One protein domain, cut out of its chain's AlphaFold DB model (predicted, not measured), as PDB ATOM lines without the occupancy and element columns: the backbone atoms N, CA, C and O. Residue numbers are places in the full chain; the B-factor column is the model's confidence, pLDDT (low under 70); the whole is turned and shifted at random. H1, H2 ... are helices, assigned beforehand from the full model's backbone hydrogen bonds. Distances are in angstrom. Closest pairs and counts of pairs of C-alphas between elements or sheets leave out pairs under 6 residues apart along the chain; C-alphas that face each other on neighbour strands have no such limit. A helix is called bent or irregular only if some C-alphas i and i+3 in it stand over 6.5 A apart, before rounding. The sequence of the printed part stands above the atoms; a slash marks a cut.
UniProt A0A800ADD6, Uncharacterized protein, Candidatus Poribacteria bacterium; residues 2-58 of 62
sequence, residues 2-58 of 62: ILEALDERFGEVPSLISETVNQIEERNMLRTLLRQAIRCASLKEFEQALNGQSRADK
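This is residues 2 to 58 of the 62 residues of an uncharacterized protein of Candidatus Poribacteria bacterium (UniProt A0A800ADD6). A compact four-helix cluster is built round a helical hairpin of its two longest helices, H4 and H3, with H1 side by side with H3 and the short H2 crossing H4 obliquely. Seen along the longest axis, the helices stand as a rough four-cornered ring in the order H4, H3, H1, H2, and H1 and H2 come near each other without clearly touching. The printed part has 57 residues with four named helices, H1, H2, H3 and H4 along the chain, and no named strand; the class is all helix. The whole is compact, with a radius of gyration of the C-alphas of 10.3 A, and elongated, with spans of 31 by 18 by 17 A.

H4, the longest helix, holds residues 43 to 58 and measures 24.0 A from first to last C-alpha, from Leu 43 at (-29.644, -4.606, 11.311) to Lys 58 at (-49.182, 9.250, 10.988). H4 is neither bent nor irregular, but only just: C-alphas 54 and 57 are 6.2 A apart. H3, residues 27 to 39, measures 18.7 A. H1, residues 2 to 10, measures 12.1 A and begins with C-alpha 2 at (-31.725, -1.264, -0.096). H2, residues 15 to 22, measures 10.5 A.

H4 and H3 form a helical hairpin: they touch, opposite ways at a shallow tilt of 25 degrees. Their closest C-alphas are those of Phe 46 and Ala 37, 6.3 A apart, and H4 touches H3 with residues 46 to 53 alone. H4 also touches H2, with residues 47 to 50 alone, the same way at a steep tilt of 42 degrees; the closest C-alphas, of Glu 47 and Ile 17, are 6.6 A apart. H3 touches H1, the same way at a shallow tilt of 9 degrees, and the closest C-alphas, of Leu 34 and Ile 2, are 5.1 A apart. H1 and H2 are close but not clearly touching, with the closest C-alphas, of Leu 3 and Ser 18, 6.7 A apart. H1 and H4 are also close but not clearly touching, with the closest C-alphas, of Phe 10 and Leu 43, 7.1 A apart. Every O i to N i+4 pair is within hydrogen-bond range in H1, H2 and H3, and 11 of 12 are in H4.

The two C-alphas farthest apart, those of Gly 11 and Lys 58, are 31.8 A apart. The printed part, residues 2 to 58, has no cut. The links H1 to H2, H2 to H3 and H3 to H4 are tight. The mean pLDDT of the printed part is 85.1, and residues 53 to 58, in H4, are under 70.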
ATOM      1  N   ILE A   2     -31.780  -1.334  -1.580       88.69
ATOM      2  CA  ILE A   2     -31.725  -1.264  -0.096       88.69
ATOM      3  C   ILE A   2     -31.371  -2.628   0.508       88.69
ATOM      4  O   ILE A   2     -30.456  -2.714   1.316       88.69
ATOM      5  N   LEU A   3     -32.074  -3.685   0.086       89.94
ATOM      6  CA  LEU A   3     -31.832  -5.044   0.577       89.94
ATOM      7  C   LEU A   3     -30.432  -5.540   0.210       89.94
ATOM      8  O   LEU A   3     -29.765  -6.093   1.063       89.94
ATOM      9  N   GLU A   4     -29.953  -5.240  -1.000       89.94
ATOM     10  CA  GLU A   4     -28.579  -5.550  -1.430       89.94
ATOM     11  C   GLU A   4     -27.526  -4.848  -0.559       89.94
ATOM     12  O   GLU A   4     -26.544  -5.460  -0.168       89.94
ATOM     13  N   ALA A   5     -27.743  -3.579  -0.192       90.19
ATOM     14  CA  ALA A   5     -26.825  -2.857   0.690       90.19
ATOM     15  C   ALA A   5     -26.815  -3.417   2.123       90.19
ATOM     16  O   ALA A   5     -25.795  -3.351   2.806       90.19
ATOM     17  N   LEU A   6     -27.951  -3.931   2.600       90.88
ATOM     18  CA  LEU A   6     -28.016  -4.620   3.888       90.88
ATOM     19  C   LEU A   6     -27.345  -5.992   3.803       90.88
ATOM     20  O   LEU A   6     -26.606  -6.340   4.718       90.88
ATOM     21  N   ASP A   7     -27.555  -6.707   2.699       90.62
ATOM     22  CA  ASP A   7     -26.968  -8.017   2.439       90.62
ATOM     23  C   ASP A   7     -25.439  -7.954   2.372       90.62
ATOM     24  O   ASP A   7     -24.742  -8.671   3.079       90.62
ATOM     25  N   GLU A   8     -24.892  -6.981   1.648       91.25
ATOM     26  CA  GLU A   8     -23.443  -6.810   1.538       91.25
ATOM     27  C   GLU A   8     -22.780  -6.393   2.864       91.25
ATOM     28  O   GLU A   8     -21.631  -6.746   3.132       91.25
ATOM     29  N   ARG A   9     -23.486  -5.643   3.723       88.56
ATOM     30  CA  ARG A   9     -22.926  -5.151   4.996       88.56
ATOM     31  C   ARG A   9     -23.096  -6.121   6.156       88.56
ATOM     32  O   ARG A   9     -22.232  -6.170   7.030       88.56
ATOM     33  N   PHE A  10     -24.230  -6.807   6.213       89.62
ATOM     34  CA  PHE A  10     -24.633  -7.617   7.360       89.62
ATOM     35  C   PHE A  10     -24.830  -9.096   7.014       89.62
ATOM     36  O   PHE A  10     -24.981  -9.901   7.932       89.62
ATOM     37  N   GLY A  11     -24.793  -9.466   5.734       87.69
ATOM     38  CA  GLY A  11     -25.152 -10.797   5.261       87.69
ATOM     39  C   GLY A  11     -26.663 -10.985   5.298       87.69
ATOM     40  O   GLY A  11     -27.423 -10.146   4.837       87.69
ATOM     41  N   GLU A  12     -27.126 -12.074   5.896       86.56
ATOM     42  CA  GLU A  12     -28.539 -12.446   5.856       86.56
ATOM     43  C   GLU A  12     -29.483 -11.335   6.361       86.56
ATOM     44  O   GLU A  12     -29.478 -10.944   7.533       86.56
ATOM     45  N   VAL A  13     -30.330 -10.834   5.455       88.62
ATOM     46  CA  VAL A  13     -31.354  -9.837   5.776       88.62
ATOM     47  C   VAL A  13     -32.620 -10.554   6.251       88.62
ATOM     48  O   VAL A  13     -33.199 -11.335   5.493       88.62
ATOM     49  N   PRO A  14     -33.116 -10.277   7.469       89.00
ATOM     50  CA  PRO A  14     -34.305 -10.940   7.980       89.00
ATOM     51  C   PRO A  14     -35.534 -10.597   7.137       89.00
ATOM     52  O   PRO A  14     -35.761  -9.440   6.763       89.00
ATOM     53  N   SER A  15     -36.374 -11.606   6.888       87.62
ATOM     54  CA  SER A  15     -37.533 -11.495   5.993       87.62
ATOM     55  C   SER A  15     -38.488 -10.371   6.397       87.62
ATOM     56  O   SER A  15     -38.992  -9.667   5.526       87.62
ATOM     57  N   LEU A  16     -38.640 -10.114   7.701       87.50
ATOM     58  CA  LEU A  16     -39.451  -9.016   8.236       87.50
ATOM     59  C   LEU A  16     -39.031  -7.642   7.681       87.50
ATOM     60  O   LEU A  16     -39.881  -6.824   7.323       87.50
ATOM     61  N   ILE A  17     -37.722  -7.391   7.568       89.00
ATOM     62  CA  ILE A  17     -37.192  -6.143   7.005       89.00
ATOM     63  C   ILE A  17     -37.501  -6.087   5.509       89.00
ATOM     64  O   ILE A  17     -37.965  -5.061   5.016       89.00
ATOM     65  N   SER A  18     -37.280  -7.192   4.794       89.81
ATOM     66  CA  SER A  18     -37.525  -7.255   3.352       89.81
ATOM     67  C   SER A  18     -38.997  -7.060   2.980       89.81
ATOM     68  O   SER A  18     -39.290  -6.295   2.063       89.81
ATOM     69  N   GLU A  19     -39.927  -7.663   3.724       90.25
ATOM     70  CA  GLU A  19     -41.366  -7.454   3.548       90.25
ATOM     71  C   GLU A  19     -41.740  -5.999   3.804       90.25
ATOM     72  O   GLU A  19     -42.394  -5.369   2.975       90.25
ATOM     73  N   THR A  20     -41.273  -5.438   4.920       88.31
ATOM     74  CA  THR A  20     -41.609  -4.064   5.293       88.31
ATOM     75  C   THR A  20     -41.067  -3.058   4.277       88.31
ATOM     76  O   THR A  20     -41.774  -2.128   3.910       88.31
ATOM     77  N   VAL A  21     -39.842  -3.243   3.773       88.56
ATOM     78  CA  VAL A  21     -39.277  -2.382   2.720       88.56
ATOM     79  C   VAL A  21     -40.070  -2.506   1.416       88.56
ATOM     80  O   VAL A  21     -40.311  -1.492   0.767       88.56
ATOM     81  N   ASN A  22     -40.508  -3.714   1.043       89.12
ATOM     82  CA  ASN A  22     -41.322  -3.933  -0.159       89.12
ATOM     83  C   ASN A  22     -42.730  -3.325  -0.064       89.12
ATOM     84  O   ASN A  22     -43.312  -2.991  -1.089       89.12
ATOM     85  N   GLN A  23     -43.270  -3.155   1.146       89.38
ATOM     86  CA  GLN A  23     -44.561  -2.497   1.384       89.38
ATOM     87  C   GLN A  23     -44.492  -0.964   1.232       89.38
ATOM     88  O   GLN A  23     -45.524  -0.298   1.200       89.38
ATOM     89  N   ILE A  24     -43.293  -0.375   1.159       87.38
ATOM     90  CA  ILE A  24     -43.119   1.077   1.062       87.38
ATOM     91  C   ILE A  24     -43.120   1.498  -0.407       87.38
ATOM     92  O   ILE A  24     -42.138   1.331  -1.126       87.38
ATOM     93  N   GLU A  25     -44.210   2.130  -0.832       85.38
ATOM     94  CA  GLU A  25     -44.349   2.679  -2.189       85.38
ATOM     95  C   GLU A  25     -43.830   4.125  -2.300       85.38
ATOM     96  O   GLU A  25     -43.578   4.646  -3.394       85.38
ATOM     97  N   GLU A  26     -43.631   4.799  -1.163       87.06
ATOM     98  CA  GLU A  26     -43.200   6.190  -1.142       87.06
ATOM     99  C   GLU A  26     -41.697   6.320  -1.443       87.06
ATOM    100  O   GLU A  26     -40.818   5.947  -0.660       87.06
ATOM    101  N   ARG A  27     -41.375   6.906  -2.601       87.06
ATOM    102  CA  ARG A  27     -39.986   7.051  -3.071       87.06
ATOM    103  C   ARG A  27     -39.088   7.845  -2.116       87.06
ATOM    104  O   ARG A  27     -37.875   7.622  -2.109       87.06
ATOM    105  N   ASN A  28     -39.635   8.792  -1.350       87.31
ATOM    106  CA  ASN A  28     -38.837   9.632  -0.456       87.31
ATOM    107  C   ASN A  28     -38.409   8.851   0.799       87.31
ATOM    108  O   ASN A  28     -37.241   8.921   1.202       87.31
ATOM    109  N   MET A  29     -39.306   8.023   1.341       87.06
ATOM    110  CA  MET A  29     -38.992   7.025   2.363       87.06
ATOM    111  C   MET A  29     -37.942   6.032   1.871       87.06
ATOM    112  O   MET A  29     -36.920   5.869   2.532       87.06
ATOM    113  N   LEU A  30     -38.099   5.456   0.675       89.31
ATOM    114  CA  LEU A  30     -37.106   4.520   0.124       89.31
ATOM    115  C   LEU A  30     -35.702   5.146   0.023       89.31
ATOM    116  O   LEU A  30     -34.709   4.519   0.395       89.31
ATOM    117  N   ARG A  31     -35.585   6.410  -0.408       89.88
ATOM    118  CA  ARG A  31     -34.289   7.125  -0.426       89.88
ATOM    119  C   ARG A  31     -33.725   7.362   0.973       89.88
ATOM    120  O   ARG A  31     -32.505   7.365   1.152       89.88
ATOM    121  N   THR A  32     -34.585   7.614   1.953       89.19
ATOM    122  CA  THR A  32     -34.176   7.819   3.347       89.19
ATOM    123  C   THR A  32     -33.677   6.516   3.960       89.19
ATOM    124  O   THR A  32     -32.583   6.493   4.526       89.19
ATOM    125  N   LEU A  33     -34.406   5.424   3.739       89.88
ATOM    126  CA  LEU A  33     -34.025   4.082   4.155       89.88
ATOM    127  C   LEU A  33     -32.728   3.631   3.498       89.88
ATOM    128  O   LEU A  33     -31.859   3.122   4.188       89.88
ATOM    129  N   LEU A  34     -32.513   3.900   2.209       90.44
ATOM    130  CA  LEU A  34     -31.237   3.577   1.566       90.44
ATOM    131  C   LEU A  34     -30.052   4.259   2.266       90.44
ATOM    132  O   LEU A  34     -29.033   3.628   2.532       90.44
ATOM    133  N   ARG A  35     -30.187   5.543   2.626       90.31
ATOM    134  CA  ARG A  35     -29.139   6.257   3.374       90.31
ATOM    135  C   ARG A  35     -28.928   5.682   4.773       90.31
ATOM    136  O   ARG A  35     -27.789   5.647   5.233       90.31
ATOM    137  N   GLN A  36     -29.991   5.239   5.439       90.25
ATOM    138  CA  GLN A  36     -29.887   4.575   6.738       90.25
ATOM    139  C   GLN A  36     -29.240   3.196   6.613       90.25
ATOM    140  O   GLN A  36     -28.326   2.911   7.371       90.25
ATOM    141  N   ALA A  37     -29.597   2.390   5.613       90.25
ATOM    142  CA  ALA A  37     -28.994   1.081   5.364       90.25
ATOM    143  C   ALA A  37     -27.467   1.161   5.203       90.25
ATOM    144  O   ALA A  37     -26.752   0.276   5.663       90.25
ATOM    145  N   ILE A  38     -26.956   2.255   4.628       89.88
ATOM    146  CA  ILE A  38     -25.515   2.517   4.461       89.88
ATOM    147  C   ILE A  38     -24.859   3.069   5.742       89.88
ATOM    148  O   ILE A  38     -23.666   2.876   5.956       89.88
ATOM    149  N   ARG A  39     -25.608   3.767   6.606       89.06
ATOM    150  CA  ARG A  39     -25.073   4.417   7.820       89.06
ATOM    151  C   ARG A  39     -25.271   3.627   9.110       89.06
ATOM    152  O   ARG A  39     -24.518   3.844  10.052       89.06
ATOM    153  N   CYS A  40     -26.265   2.748   9.176       89.69
ATOM    154  CA  CYS A  40     -26.581   1.977  10.374       89.69
ATOM    155  C   CYS A  40     -25.392   1.101  10.775       89.69
ATOM    156  O   CYS A  40     -24.687   0.567   9.914       89.69
ATOM    157  N   ALA A  41     -25.184   0.944  12.079       88.94
ATOM    158  CA  ALA A  41     -24.138   0.080  12.620       88.94
ATOM    159  C   ALA A  41     -24.587  -1.388  12.742       88.94
ATOM    160  O   ALA A  41     -23.759  -2.271  12.945       88.94
ATOM    161  N   SER A  42     -25.891  -1.667  12.648       89.06
ATOM    162  CA  SER A  42     -26.468  -3.012  12.787       89.06
ATOM    163  C   SER A  42     -27.859  -3.106  12.154       89.06
ATOM    164  O   SER A  42     -28.572  -2.103  12.072       89.06
ATOM    165  N   LEU A  43     -28.286  -4.326  11.802       88.56
ATOM    166  CA  LEU A  43     -29.644  -4.606  11.311       88.56
ATOM    167  C   LEU A  43     -30.730  -4.172  12.302       88.56
ATOM    168  O   LEU A  43     -31.751  -3.632  11.892       88.56
ATOM    169  N   LYS A  44     -30.487  -4.332  13.608       87.56
ATOM    170  CA  LYS A  44     -31.429  -3.913  14.654       87.56
ATOM    171  C   LYS A  44     -31.686  -2.403  14.640       87.56
ATOM    172  O   LYS A  44     -32.825  -1.975  14.781       87.56
ATOM    173  N   GLU A  45     -30.646  -1.595  14.431       89.06
ATOM    174  CA  GLU A  45     -30.802  -0.139  14.300       89.06
ATOM    175  C   GLU A  45     -31.606   0.230  13.055       89.06
ATOM    176  O   GLU A  45     -32.472   1.104  13.105       89.06
ATOM    177  N   PHE A  46     -31.349  -0.466  11.947       90.88
ATOM    178  CA  PHE A  46     -32.106  -0.271  10.720       90.88
ATOM    179  C   PHE A  46     -33.586  -0.631  10.907       90.88
ATOM    180  O   PHE A  46     -34.459   0.140  10.519       90.88
ATOM    181  N   GLU A  47     -33.878  -1.755  11.561       88.56
ATOM    182  CA  GLU A  47     -35.242  -2.188  11.870       88.56
ATOM    183  C   GLU A  47     -35.980  -1.165  12.747       88.56
ATOM    184  O   GLU A  47     -37.128  -0.818  12.466       88.56
ATOM    185  N   GLN A  48     -35.319  -0.609  13.770       86.69
ATOM    186  CA  GLN A  48     -35.922   0.438  14.595       86.69
ATOM    187  C   GLN A  48     -36.248   1.694  13.785       86.69
ATOM    188  O   GLN A  48     -37.306   2.296  13.986       86.69
ATOM    189  N   ALA A  49     -35.377   2.083  12.856       85.75
ATOM    190  CA  ALA A  49     -35.612   3.235  12.001       85.75
ATOM    191  C   ALA A  49     -36.733   2.980  10.975       85.75
ATOM    192  O   ALA A  49     -37.573   3.853  10.752       85.75
ATOM    193  N   LEU A  50     -36.810   1.763  10.430       85.62
ATOM    194  CA  LEU A  50     -37.873   1.296   9.538       85.62
ATOM    195  C   LEU A  50     -39.243   1.312  10.237       85.62
ATOM    196  O   LEU A  50     -40.209   1.877   9.722       85.62
ATOM    197  N   ASN A  51     -39.313   0.776  11.458       82.19
ATOM    198  CA  ASN A  51     -40.525   0.785  12.277       82.19
ATOM    199  C   ASN A  51     -40.888   2.214  12.739       82.19
ATOM    200  O   ASN A  51     -42.057   2.591  12.815       82.19
ATOM    201  N   GLY A  52     -39.880   3.055  12.986       75.00
ATOM    202  CA  GLY A  52     -40.056   4.482  13.252       75.00
ATOM    203  C   GLY A  52     -40.660   5.242  12.067       75.00
ATOM    204  O   GLY A  52     -41.556   6.058  12.269       75.00
ATOM    205  N   GLN A  53     -40.233   4.949  10.833       69.62
ATOM    206  CA  GLN A  53     -40.763   5.569   9.609       69.62
ATOM    207  C   GLN A  53     -42.201   5.132   9.306       69.62
ATOM    208  O   GLN A  53     -43.028   5.985   8.990       69.62
ATOM    209  N   SER A  54     -42.527   3.849   9.507       61.72
ATOM    210  CA  SER A  54     -43.906   3.340   9.393       61.72
ATOM    211  C   SER A  54     -44.880   4.080  10.328       61.72
ATOM    212  O   SER A  54     -46.046   4.297   9.998       61.72
ATOM    213  N   ARG A  55     -44.394   4.539  11.491       58.16
ATOM    214  CA  ARG A  55     -45.187   5.313  12.459       58.16
ATOM    215  C   ARG A  55     -45.154   6.823  12.205       58.16
ATOM    216  O   ARG A  55     -46.129   7.498  12.532       58.16
ATOM    217  N   ALA A  56     -44.070   7.355  11.639       54.16
ATOM    218  CA  ALA A  56     -43.889   8.788  11.401       54.16
ATOM    219  C   ALA A  56     -44.833   9.356  10.325       54.16
ATOM    220  O   ALA A  56     -45.204  10.524  10.422       54.16
ATOM    221  N   ASP A  57     -45.299   8.533   9.378       50.69
ATOM    222  CA  ASP A  57     -46.317   8.936   8.390       50.69
ATOM    223  C   ASP A  57     -47.638   9.395   9.048       50.69
ATOM    224  O   ASP A  57     -48.345  10.262   8.535       50.69
ATOM    225  N   LYS A  58     -47.947   8.902  10.260       50.75
ATOM    226  CA  LYS A  58     -49.182   9.250  10.988       50.75
ATOM    227  C   LYS A  58     -49.137  10.555  11.793       50.75
ATOM    228  O   LYS A  58     -50.183  10.950  12.304       50.75
TER     229      LYS A  58